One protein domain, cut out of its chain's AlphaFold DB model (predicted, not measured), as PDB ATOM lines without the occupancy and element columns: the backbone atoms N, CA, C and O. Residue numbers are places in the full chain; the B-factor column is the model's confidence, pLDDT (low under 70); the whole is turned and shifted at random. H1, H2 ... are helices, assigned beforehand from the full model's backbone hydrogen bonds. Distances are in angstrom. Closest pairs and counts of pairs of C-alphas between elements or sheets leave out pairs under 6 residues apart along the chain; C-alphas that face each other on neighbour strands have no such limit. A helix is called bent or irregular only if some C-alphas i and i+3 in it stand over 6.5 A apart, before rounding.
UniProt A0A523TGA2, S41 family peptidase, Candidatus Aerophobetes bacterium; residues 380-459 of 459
ATOM      1  N   LYS A 380     -48.603 -20.889 -41.628       93.69
ATOM      2  CA  LYS A 380     -48.339 -20.372 -40.279       93.69
ATOM      3  C   LYS A 380     -47.197 -21.130 -39.591       93.69
ATOM      4  O   LYS A 380     -46.329 -20.518 -38.979       93.69
ATOM      5  N   GLN A 381     -47.177 -22.461 -39.681       93.12
ATOM      6  CA  GLN A 381     -46.092 -23.264 -39.110       93.12
ATOM      7  C   GLN A 381     -44.768 -23.047 -39.847       93.12
ATOM      8  O   GLN A 381     -43.734 -23.038 -39.196       93.12
ATOM      9  N   LYS A 382     -44.770 -22.813 -41.166       91.69
ATOM     10  CA  LYS A 382     -43.561 -22.444 -41.923       91.69
ATOM     11  C   LYS A 382     -42.970 -21.125 -41.428       91.69
ATOM     12  O   LYS A 382     -41.761 -21.049 -41.230       91.69
ATOM     13  N   GLU A 383     -43.811 -20.123 -41.173       92.81
ATOM     14  CA  GLU A 383     -43.386 -18.855 -40.564       92.81
ATOM     15  C   GLU A 383     -42.774 -19.082 -39.173       92.81
ATOM     16  O   GLU A 383     -41.664 -18.629 -38.896       92.81
ATOM     17  N   ILE A 384     -43.443 -19.870 -38.325       94.62
ATOM     18  CA  ILE A 384     -42.933 -20.226 -36.993       94.62
ATOM     19  C   ILE A 384     -41.590 -20.964 -37.086       94.62
ATOM     20  O   ILE A 384     -40.657 -20.613 -36.368       94.62
ATOM     21  N   LEU A 385     -41.457 -21.948 -37.980       92.75
ATOM     22  CA  LEU A 385     -40.213 -22.692 -38.203       92.75
ATOM     23  C   LEU A 385     -39.071 -21.767 -38.650       92.75
ATOM     24  O   LEU A 385     -37.939 -21.946 -38.205       92.75
ATOM     25  N   SER A 386     -39.363 -20.751 -39.472       90.69
ATOM     26  CA  SER A 386     -38.382 -19.725 -39.850       90.69
ATOM     27  C   SER A 386     -37.918 -18.915 -38.638       90.69
ATOM     28  O   SER A 386     -36.722 -18.686 -38.472       90.69
ATOM     29  N   HIS A 387     -38.835 -18.515 -37.753       94.00
ATOM     30  CA  HIS A 387     -38.473 -17.803 -36.525       94.00
ATOM     31  C   HIS A 387     -37.697 -18.694 -35.540       94.00
ATOM     32  O   HIS A 387     -36.725 -18.239 -34.935       94.00
ATOM     33  N   LEU A 388     -38.062 -19.976 -35.413       93.56
ATOM     34  CA  LEU A 388     -37.324 -20.954 -34.603       93.56
ATOM     35  C   LEU A 388     -35.870 -21.100 -35.074       93.56
ATOM     36  O   LEU A 388     -34.964 -21.178 -34.248       93.56
ATOM     37  N   GLN A 389     -35.628 -21.050 -36.384       91.25
ATOM     38  CA  GLN A 389     -34.281 -21.104 -36.955       91.25
ATOM     39  C   GLN A 389     -33.409 -19.896 -36.575       91.25
ATOM     40  O   GLN A 389     -32.183 -20.002 -36.427       91.25
ATOM     41  N   GLU A 390     -34.024 -18.733 -36.380       91.81
ATOM     42  CA  GLU A 390     -33.322 -17.512 -35.986       91.81
ATOM     43  C   GLU A 390     -33.141 -17.393 -34.465       91.81
ATOM     44  O   GLU A 390     -32.163 -16.776 -34.023       91.81
ATOM     45  N   SER A 391     -33.999 -18.064 -33.688       94.44
ATOM     46  CA  SER A 391     -34.078 -18.029 -32.222       94.44
ATOM     47  C   SER A 391     -32.732 -18.186 -31.509       94.44
ATOM     48  O   SER A 391     -31.958 -19.121 -31.748       94.44
ATOM     49  N   THR A 392     -32.461 -17.284 -30.559       93.94
ATOM     50  CA  THR A 392     -31.293 -17.410 -29.675       93.94
ATOM     51  C   THR A 392     -31.554 -18.393 -28.541       93.94
ATOM     52  O   THR A 392     -30.629 -19.082 -28.106       93.94
ATOM     53  N   ALA A 393     -32.808 -18.506 -28.095       94.19
ATOM     54  CA  ALA A 393     -33.244 -19.495 -27.121       94.19
ATOM     55  C   ALA A 393     -32.981 -20.925 -27.610       94.19
ATOM     56  O   ALA A 393     -32.366 -21.689 -26.867       94.19
ATOM     57  N   ILE A 394     -33.336 -21.253 -28.860       93.50
ATOM     58  CA  ILE A 394     -33.055 -22.570 -29.459       93.50
ATOM     59  C   ILE A 394     -31.551 -22.841 -29.526       93.50
ATOM     60  O   ILE A 394     -31.088 -23.880 -29.058       93.50
ATOM     61  N   LYS A 395     -30.766 -21.892 -30.052       90.44
ATOM     62  CA  LYS A 395     -29.307 -22.052 -30.194       90.44
ATOM     63  C   LYS A 395     -28.611 -22.277 -28.854       90.44
ATOM     64  O   LYS A 395     -27.700 -23.093 -28.764       90.44
ATOM     65  N   ASN A 396     -29.026 -21.549 -27.817       91.56
ATOM     66  CA  ASN A 396     -28.496 -21.745 -26.469       91.56
ATOM     67  C   ASN A 396     -28.961 -23.082 -25.882       91.56
ATOM     68  O   ASN A 396     -28.150 -23.784 -25.296       91.56
ATOM     69  N   PHE A 397     -30.226 -23.456 -26.080       92.31
ATOM     70  CA  PHE A 397     -30.770 -24.713 -25.576       92.31
ATOM     71  C   PHE A 397     -30.047 -25.932 -26.153       92.31
ATOM     72  O   PHE A 397     -29.528 -26.721 -25.380       92.31
ATOM     73  N   LEU A 398     -29.896 -26.032 -27.476       88.50
ATOM     74  CA  LEU A 398     -29.169 -27.145 -28.110       88.50
ATOM     75  C   LEU A 398     -27.685 -27.203 -27.708       88.50
ATOM     76  O   LEU A 398     -27.079 -28.270 -27.705       88.50
ATOM     77  N   ARG A 399     -27.074 -26.058 -27.368       87.44
ATOM     78  CA  ARG A 399     -25.699 -26.018 -26.848       87.44
ATOM     79  C   ARG A 399     -25.621 -26.537 -25.412       87.44
ATOM     80  O   ARG A 399     -24.665 -27.228 -25.073       87.44
ATOM     81  N   ASP A 400     -26.572 -26.135 -24.578       90.06
ATOM     82  CA  ASP A 400     -26.561 -26.413 -23.144       90.06
ATOM     83  C   ASP A 400     -27.130 -27.822 -22.839       90.06
ATOM     84  O   ASP A 400     -26.719 -28.444 -21.861       90.06
ATOM     85  N   TYR A 401     -28.004 -28.344 -23.711       88.62
ATOM     86  CA  TYR A 401     -28.681 -29.643 -23.621       88.62
ATOM     87  C   TYR A 401     -28.490 -30.449 -24.920       88.62
ATOM     88  O   TYR A 401     -29.373 -30.471 -25.775       88.62
ATOM     89  N   PRO A 402     -27.337 -31.115 -25.104       80.38
ATOM     90  CA  PRO A 402     -27.063 -31.913 -26.301       80.38
ATOM     91  C   PRO A 402     -27.836 -33.246 -26.372       80.38
ATOM     92  O   PRO A 402     -27.788 -33.891 -27.407       80.38
ATOM     93  N   HIS A 403     -28.514 -33.651 -25.292       83.00
ATOM     94  CA  HIS A 403     -29.382 -34.839 -25.206       83.00
ATOM     95  C   HIS A 403     -30.754 -34.416 -24.671       83.00
ATOM     96  O   HIS A 403     -31.152 -34.750 -23.556       83.00
ATOM     97  N   TRP A 404     -31.410 -33.527 -25.407       85.50
ATOM     98  CA  TRP A 404     -32.597 -32.808 -24.950       85.50
ATOM     99  C   TRP A 404     -33.884 -33.644 -24.992       85.50
ATOM    100  O   TRP A 404     -34.938 -33.179 -24.561       85.50
ATOM    101  N   GLU A 405     -33.851 -34.851 -25.544       81.25
ATOM    102  CA  GLU A 405     -35.047 -35.608 -25.907       81.25
ATOM    103  C   GLU A 405     -35.887 -36.027 -24.699       81.25
ATOM    104  O   GLU A 405     -37.119 -36.073 -24.794       81.25
ATOM    105  N   GLU A 406     -35.231 -36.251 -23.559       81.75
ATOM    106  CA  GLU A 406     -35.858 -36.538 -22.265       81.75
ATOM    107  C   GLU A 406     -36.093 -35.275 -21.414       81.75
ATOM    108  O   GLU A 406     -36.689 -35.355 -20.338       81.75
ATOM    109  N   GLU A 407     -35.656 -34.101 -21.878       86.56
ATOM    110  CA  GLU A 407     -35.750 -32.855 -21.116       86.56
ATOM    111  C   GLU A 407     -37.170 -32.266 -21.122       86.56
ATOM    112  O   GLU A 407     -37.936 -32.347 -22.093       86.56
ATOM    113  N   ASP A 408     -37.500 -31.592 -20.019       89.12
ATOM    114  CA  ASP A 408     -38.705 -30.776 -19.912       89.12
ATOM    115  C   ASP A 408     -38.519 -29.464 -20.691       89.12
ATOM    116  O   ASP A 408     -37.754 -28.570 -20.311       89.12
ATOM    117  N   LEU A 409     -39.264 -29.326 -21.789       92.94
ATOM    118  CA  LEU A 409     -39.189 -28.157 -22.661       92.94
ATOM    119  C   LEU A 409     -39.901 -26.927 -22.090       92.94
ATOM    120  O   LEU A 409     -39.772 -25.854 -22.675       92.94
ATOM    121  N   SER A 410     -40.591 -27.008 -20.949       93.25
ATOM    122  CA  SER A 410     -41.371 -25.897 -20.377       93.25
ATOM    123  C   SER A 410     -40.576 -24.587 -20.280       93.25
ATOM    124  O   SER A 410     -41.072 -23.511 -20.625       93.25
ATOM    125  N   HIS A 411     -39.309 -24.665 -19.866       92.62
ATOM    126  CA  HIS A 411     -38.441 -23.490 -19.770       92.62
ATOM    127  C   HIS A 411     -38.005 -22.954 -21.145       92.62
ATOM    128  O   HIS A 411     -37.906 -21.738 -21.333       92.62
ATOM    129  N   LEU A 412     -37.780 -23.836 -22.124       95.00
ATOM    130  CA  LEU A 412     -37.529 -23.432 -23.507       95.00
ATOM    131  C   LEU A 412     -38.764 -22.742 -24.098       95.00
ATOM    132  O   LEU A 412     -38.639 -21.649 -24.646       95.00
ATOM    133  N   MET A 413     -39.951 -23.323 -23.913       96.31
ATOM    134  CA  MET A 413     -41.219 -22.760 -24.379       96.31
ATOM    135  C   MET A 413     -41.452 -21.357 -23.807       96.31
ATOM    136  O   MET A 413     -41.831 -20.437 -24.533       96.31
ATOM    137  N   GLN A 414     -41.135 -21.141 -22.525       94.81
ATOM    138  CA  GLN A 414     -41.223 -19.816 -21.909       94.81
ATOM    139  C   GLN A 414     -40.273 -18.798 -22.562       94.81
ATOM    140  O   GLN A 414     -40.659 -17.647 -22.777       94.81
ATOM    141  N   LYS A 415     -39.040 -19.200 -22.896       95.69
ATOM    142  CA  LYS A 415     -38.074 -18.334 -23.593       95.69
ATOM    143  C   LYS A 415     -38.497 -18.032 -25.030       95.69
ATOM    144  O   LYS A 415     -38.379 -16.889 -25.458       95.69
ATOM    145  N   LEU A 416     -39.036 -19.014 -25.750       96.19
ATOM    146  CA  LEU A 416     -39.581 -18.816 -27.097       96.19
ATOM    147  C   LEU A 416     -40.720 -17.794 -27.093       96.19
ATOM    148  O   LEU A 416     -40.735 -16.877 -27.914       96.19
ATOM    149  N   HIS A 417     -41.601 -17.862 -26.095       94.56
ATOM    150  CA  HIS A 417     -42.659 -16.871 -25.927       94.56
ATOM    151  C   HIS A 417     -42.105 -15.452 -25.684       94.56
ATOM    152  O   HIS A 417     -42.631 -14.479 -26.225       94.56
ATOM    153  N   GLN A 418     -41.006 -15.312 -24.931       94.31
ATOM    154  CA  GLN A 418     -40.319 -14.021 -24.745       94.31
ATOM    155  C   GLN A 418     -39.704 -13.487 -26.049       94.31
ATOM    156  O   GLN A 418     -39.698 -12.275 -26.270       94.31
ATOM    157  N   GLU A 419     -39.252 -14.375 -26.936       94.62
ATOM    158  CA  GLU A 419     -38.815 -14.042 -28.299       94.62
ATOM    159  C   GLU A 419     -39.987 -13.807 -29.274       94.62
ATOM    160  O   GLU A 419     -39.761 -13.525 -30.448       94.62
ATOM    161  N   ARG A 420     -41.239 -13.843 -28.789       94.44
ATOM    162  CA  ARG A 420     -42.479 -13.714 -29.580       94.44
ATOM    163  C   ARG A 420     -42.684 -14.843 -30.594       94.44
ATOM    164  O   ARG A 420     -43.341 -14.645 -31.613       94.44
ATOM    165  N   ILE A 421     -42.153 -16.025 -30.300       94.19
ATOM    166  CA  ILE A 421     -42.356 -17.238 -31.088       94.19
ATOM    167  C   ILE A 421     -43.435 -18.069 -30.390       94.19
ATOM    168  O   ILE A 421     -43.194 -18.668 -29.344       94.19
ATOM    169  N   ASP A 422     -44.638 -18.072 -30.962       92.31
ATOM    170  CA  ASP A 422     -45.779 -18.850 -30.469       92.31
ATOM    171  C   ASP A 422     -45.869 -20.176 -31.236       92.31
ATOM    172  O   ASP A 422     -46.548 -20.281 -32.260       92.31
ATOM    173  N   ALA A 423     -45.091 -21.158 -30.780       92.38
ATOM    174  CA  ALA A 423     -45.033 -22.505 -31.333       92.38
ATOM    175  C   ALA A 423     -45.665 -23.502 -30.355       92.38
ATOM    176  O   ALA A 423     -45.522 -23.350 -29.143       92.38
ATOM    177  N   ASP A 424     -46.323 -24.539 -30.870       92.81
ATOM    178  CA  ASP A 424     -46.681 -25.693 -30.049       92.81
ATOM    179  C   ASP A 424     -45.441 -26.558 -29.760       92.81
ATOM    180  O   ASP A 424     -44.449 -26.534 -30.494       92.81
ATOM    181  N   GLU A 425     -45.479 -27.309 -28.657       91.44
ATOM    182  CA  GLU A 425     -44.333 -28.113 -28.223       91.44
ATOM    183  C   GLU A 425     -43.964 -29.196 -29.250       91.44
ATOM    184  O   GLU A 425     -42.784 -29.495 -29.418       91.44
ATOM    185  N   GLU A 426     -44.932 -29.756 -29.981       89.12
ATOM    186  CA  GLU A 426     -44.661 -30.783 -30.990       89.12
ATOM    187  C   GLU A 426     -43.846 -30.212 -32.158       89.12
ATOM    188  O   GLU A 426     -42.853 -30.810 -32.577       89.12
ATOM    189  N   LEU A 427     -44.210 -29.028 -32.652       91.12
ATOM    190  CA  LEU A 427     -43.491 -28.314 -33.700       91.12
ATOM    191  C   LEU A 427     -42.080 -27.930 -33.246       91.12
ATOM    192  O   LEU A 427     -41.133 -28.050 -34.027       91.12
ATOM    193  N   VAL A 428     -41.919 -27.526 -31.980       92.75
ATOM    194  CA  VAL A 428     -40.598 -27.265 -31.388       92.75
ATOM    195  C   VAL A 428     -39.778 -28.550 -31.318       92.75
ATOM    196  O   VAL A 428     -38.641 -28.554 -31.782       92.75
ATOM    197  N   ARG A 429     -40.341 -29.662 -30.834       89.56
ATOM    198  CA  ARG A 429     -39.660 -30.970 -30.815       89.56
ATOM    199  C   ARG A 429     -39.243 -31.409 -32.217       89.56
ATOM    200  O   ARG A 429     -38.117 -31.865 -32.394       89.56
ATOM    201  N   ARG A 430     -40.108 -31.228 -33.222       89.12
ATOM    202  CA  ARG A 430     -39.782 -31.517 -34.629       89.12
ATOM    203  C   ARG A 430     -38.608 -30.680 -35.129       89.12
ATOM    204  O   ARG A 430     -37.698 -31.208 -35.768       89.12
ATOM    205  N   PHE A 431     -38.621 -29.386 -34.817       89.44
ATOM    206  CA  PHE A 431     -37.534 -28.475 -35.160       89.44
ATOM    207  C   PHE A 431     -36.219 -28.893 -34.489       89.44
ATOM    208  O   PHE A 431     -35.205 -29.027 -35.167       89.44
ATOM    209  N   LEU A 432     -36.243 -29.166 -33.182       88.69
ATOM    210  CA  LEU A 432     -35.061 -29.566 -32.419       88.69
ATOM    211  C   LEU A 432     -34.433 -30.853 -32.972       88.69
ATOM    212  O   LEU A 432     -33.239 -30.853 -33.245       88.69
ATOM    213  N   ARG A 433     -35.226 -31.899 -33.257       85.19
ATOM    214  CA  ARG A 433     -34.721 -33.157 -33.857       85.19
ATOM    215  C   ARG A 433     -34.076 -32.950 -35.222       85.19
ATOM    216  O   ARG A 433     -33.175 -33.686 -35.595       85.19
ATOM    217  N   LYS A 434     -34.570 -31.985 -36.002       79.62
ATOM    218  CA  LYS A 434     -34.022 -31.677 -37.328       79.62
ATOM    219  C   LYS A 434     -32.654 -30.995 -37.236       79.62
ATOM    220  O   LYS A 434     -31.805 -31.225 -38.094       79.62
ATOM    221  N   GLU A 435     -32.469 -30.143 -36.234       77.38
ATOM    222  CA  GLU A 435     -31.203 -29.448 -35.984       77.38
ATOM    223  C   GLU A 435     -30.208 -30.295 -35.175       77.38
ATOM    224  O   GLU A 435     -29.028 -29.942 -35.084       77.38
ATOM    225  N   ASP A 436     -30.669 -31.410 -34.608       70.56
ATOM    226  CA  ASP A 436     -29.829 -32.346 -33.883       70.56
ATOM    227  C   ASP A 436     -28.796 -33.019 -34.799       70.56
ATOM    228  O   ASP A 436     -29.016 -33.298 -35.981       70.56
ATOM    229  N   LYS A 437     -27.625 -33.283 -34.227       63.09
ATOM    230  CA  LYS A 437     -26.583 -34.090 -34.855       63.09
ATOM    231  C   LYS A 437     -26.825 -35.579 -34.642       63.09
ATOM    232  O   LYS A 437     -26.315 -36.365 -35.443       63.09
ATOM    233  N   ASP A 438     -27.574 -35.953 -33.606       61.19
ATOM    234  CA  ASP A 438     -27.999 -37.326 -33.381       61.19
ATOM    235  C   ASP A 438     -29.195 -37.675 -34.279       61.19
ATOM    236  O   ASP A 438     -30.328 -37.228 -34.095       61.19
ATOM    237  N   ARG A 439     -28.920 -38.468 -35.317       57.56
ATOM    238  CA  ARG A 439     -29.914 -38.875 -36.318       57.56
ATOM    239  C   ARG A 439     -30.706 -40.116 -35.912       57.56
ATOM    240  O   ARG A 439     -31.557 -40.538 -36.698       57.56
ATOM    241  N   GLU A 440     -30.455 -40.704 -34.739       54.97
ATOM    242  CA  GLU A 440     -31.262 -41.829 -34.241       54.97
ATOM    243  C   GLU A 440     -32.731 -41.406 -34.030       54.97
ATOM    244  O   GLU A 440     -33.648 -42.173 -34.321       54.97
ATOM    245  N   ASN A 441     -32.977 -40.135 -33.685       56.19
ATOM    246  CA  ASN A 441     -34.317 -39.586 -33.432       56.19
ATOM    247  C   ASN A 441     -35.083 -39.086 -34.668       56.19
ATOM    248  O   ASN A 441     -36.224 -38.626 -34.556       56.19
ATOM    249  N   ASP A 442     -34.509 -39.213 -35.865       64.56
ATOM    250  CA  ASP A 442     -35.137 -38.801 -37.127       64.56
ATOM    251  C   ASP A 442     -36.451 -39.562 -37.406       64.56
ATOM    252  O   ASP A 442     -37.361 -39.041 -38.050       64.56
ATOM    253  N   ILE A 443     -36.615 -40.760 -36.825       70.19
ATOM    254  CA  ILE A 443     -37.873 -41.511 -36.904       70.19
ATOM    255  C   ILE A 443     -39.072 -40.728 -36.380       70.19
ATOM    256  O   ILE A 443     -40.144 -40.777 -36.970       70.19
ATOM    257  N   LEU A 444     -38.895 -39.954 -35.310       72.94
ATOM    258  CA  LEU A 444     -39.988 -39.215 -34.686       72.94
ATOM    259  C   LEU A 444     -40.373 -37.953 -35.479       72.94
ATOM    260  O   LEU A 444     -41.410 -37.344 -35.207       72.94
ATOM    261  N   ASN A 445     -39.542 -37.529 -36.434       79.06
ATOM    262  CA  ASN A 445     -39.876 -36.456 -37.372       79.06
ATOM    263  C   ASN A 445     -40.682 -36.955 -38.567       79.06
ATOM    264  O   ASN A 445     -41.467 -36.199 -39.145       79.06
ATOM    265  N   ASP A 446     -40.519 -38.226 -38.904       87.88
ATOM    266  CA  ASP A 446     -41.159 -38.873 -40.030       87.88
ATOM    267  C   ASP A 446     -42.362 -39.696 -39.556       87.88
ATOM    268  O   ASP A 446     -42.235 -40.833 -39.111       87.88
ATOM    269  N   LEU A 447     -43.558 -39.112 -39.671       90.94
ATOM    270  CA  LEU A 447     -44.808 -39.740 -39.228       90.94
ATOM    271  C   LEU A 447     -45.055 -41.116 -39.863       90.94
ATOM    272  O   LEU A 447     -45.599 -42.008 -39.211       90.94
ATOM    273  N   GLN A 448     -44.655 -41.300 -41.122       94.19
ATOM    274  CA  GLN A 448     -44.849 -42.560 -41.834       94.19
ATOM    275  C   GLN A 448     -43.877 -43.621 -41.320       94.19
ATOM    276  O   GLN A 448     -44.283 -44.755 -41.064       94.19
ATOM    277  N   LEU A 449     -42.611 -43.244 -41.127       93.00
ATOM    278  CA  LEU A 449     -41.599 -44.137 -40.572       93.00
ATOM    279  C   LEU A 449     -41.910 -44.517 -39.122       93.00
ATOM    280  O   LEU A 449     -41.814 -45.695 -38.779       93.00
ATOM    281  N   LEU A 450     -42.333 -43.552 -38.301       91.50
ATOM    282  CA  LEU A 450     -42.792 -43.798 -36.937       91.50
ATOM    283  C   LEU A 450     -43.931 -44.815 -36.927       91.50
ATOM    284  O   LEU A 450     -43.857 -45.814 -36.214       91.50
ATOM    285  N   ARG A 451     -44.950 -44.614 -37.772       94.31
ATOM    286  CA  ARG A 451     -46.083 -45.537 -37.814       94.31
ATOM    287  C   ARG A 451     -45.680 -46.932 -38.281       94.31
ATOM    288  O   ARG A 451     -46.163 -47.916 -37.731       94.31
ATOM    289  N   ALA A 452     -44.801 -47.039 -39.276       94.81
ATOM    290  CA  ALA A 452     -44.285 -48.335 -39.713       94.81
ATOM    291  C   ALA A 452     -43.527 -49.055 -38.592       94.81
ATOM    292  O   ALA A 452     -43.720 -50.251 -38.398       94.81
ATOM    293  N   TRP A 453     -42.720 -48.331 -37.819       92.62
ATOM    294  CA  TRP A 453     -42.010 -48.892 -36.674       92.62
ATOM    295  C   TRP A 453     -42.950 -49.345 -35.552       92.62
ATOM    296  O   TRP A 453     -42.783 -50.449 -35.042       92.62
ATOM    297  N   GLU A 454     -43.985 -48.568 -35.219       91.75
ATOM    298  CA  GLU A 454     -45.013 -48.976 -34.246       91.75
ATOM    299  C   GLU A 454     -45.714 -50.275 -34.666       91.75
ATOM    300  O   GLU A 454     -45.840 -51.202 -33.870       91.75
ATOM    301  N   VAL A 455     -46.110 -50.374 -35.939       92.50
ATOM    302  CA  VAL A 455     -46.786 -51.557 -36.498       92.50
ATOM    303  C   VAL A 455     -45.912 -52.808 -36.411       92.50
ATOM    304  O   VAL A 455     -46.434 -53.906 -36.228       92.50
ATOM    305  N   LEU A 456     -44.592 -52.656 -36.539       91.50
ATOM    306  CA  LEU A 456     -43.652 -53.764 -36.378       91.50
ATOM    307  C   LEU A 456     -43.475 -54.178 -34.916       91.50
ATOM    308  O   LEU A 456     -43.218 -55.348 -34.676       91.50
ATOM    309  N   LYS A 457     -43.638 -53.266 -33.950       84.19
ATOM    310  CA  LYS A 457     -43.569 -53.591 -32.511       84.19
ATOM    311  C   LYS A 457     -44.830 -54.248 -31.959       84.19
ATOM    312  O   LYS A 457     -44.779 -54.884 -30.911       84.19
ATOM    313  N   GLU A 458     -45.959 -54.074 -32.634       78.31
ATOM    314  CA  GLU A 458     -47.236 -54.702 -32.275       78.31
ATOM    315  C   GLU A 458     -47.352 -56.168 -32.747       78.31
ATOM    316  O   GLU A 458     -48.298 -56.856 -32.354       78.31
ATOM    317  N   ARG A 459     -46.433 -56.641 -33.600       63.06
ATOM    318  CA  ARG A 459     -46.440 -57.967 -34.239       63.06
ATOM    319  C   ARG A 459     -45.292 -58.829 -33.747       63.06
ATOM    320  O   ARG A 459     -45.524 -60.055 -33.646       63.06
TER     321      ARG A 459
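Overview. This is residues 380 to 459 of the 459 residues of the protein "S41 family peptidase" of Candidatus Aerophobetes bacterium (UniProt A0A523TGA2). A small cluster of four short helices, H1 to H4, has an arm of two more, H5 and H6, that makes its length. H2 and H3 form a helical hairpin, H1 packs steeply on H4, and from H4 the chain folds back through H5 and turns a corner into H6, whose end, residues 454 to 457, sticks out with residues 458 and 459. The printed part has 80 residues, with six named helices in the order H1 to H6 and no named strand, all helix by class. It is only just compact, close to loose, with a radius of gyration of the C-alphas of 13.7 A, and elongated, spanning 45 by 28 by 20 A.

Arrangement. H1, residues 380 to 390, touches H4, residues 425 to 435, at a steep tilt of 49 degrees; their closest C-alphas, of Leu 385 and Phe 431, are 7.1 A apart. H2, residues 392 to 400, touches H3, residues 410 to 418, at a shallow tilt of 27 degrees, opposite ways, closest at the C-alphas of Ala 393 and Lys 415, 6.1 A. H4 forms a helical hairpin with H5, residues 439 to 444, with the closest C-alphas, of Arg 433 and Asn 441, 6.5 A apart. H5 and H6, residues 447 to 457, touch only at the corner, and only just, with 3 pairs of C-alphas within 8 A, the closest those of Ile 443 and Leu 450, 5.4 A. H4 and H6 are apart. Every O i to N i+4 pair is within hydrogen-bond range in H1, H2, H3, H4 and H6; H5 has 0 of 2, and 2 of 3 O i to N i+3 pairs.

Along the chain. H1 begins at C-alpha 380 (-48.339, -20.372, -40.279) and is 15.9 A long; H2 is 12.1 A, H3 12.7 A and H4 15.3 A. H5, 10.2 A, is irregular: C-alphas 440 and 443 are 7.1 A apart. H6, 15.4 A, ends at C-alpha 457 (-43.569, -53.591, -32.511).

Size, cuts and confidence. The farthest C-alphas, of Gln 418 and Arg 459, are 45.4 A apart. The printed part has no cut and no long link. The model's pLDDT is under 70 at residues 437 to 442 and 459.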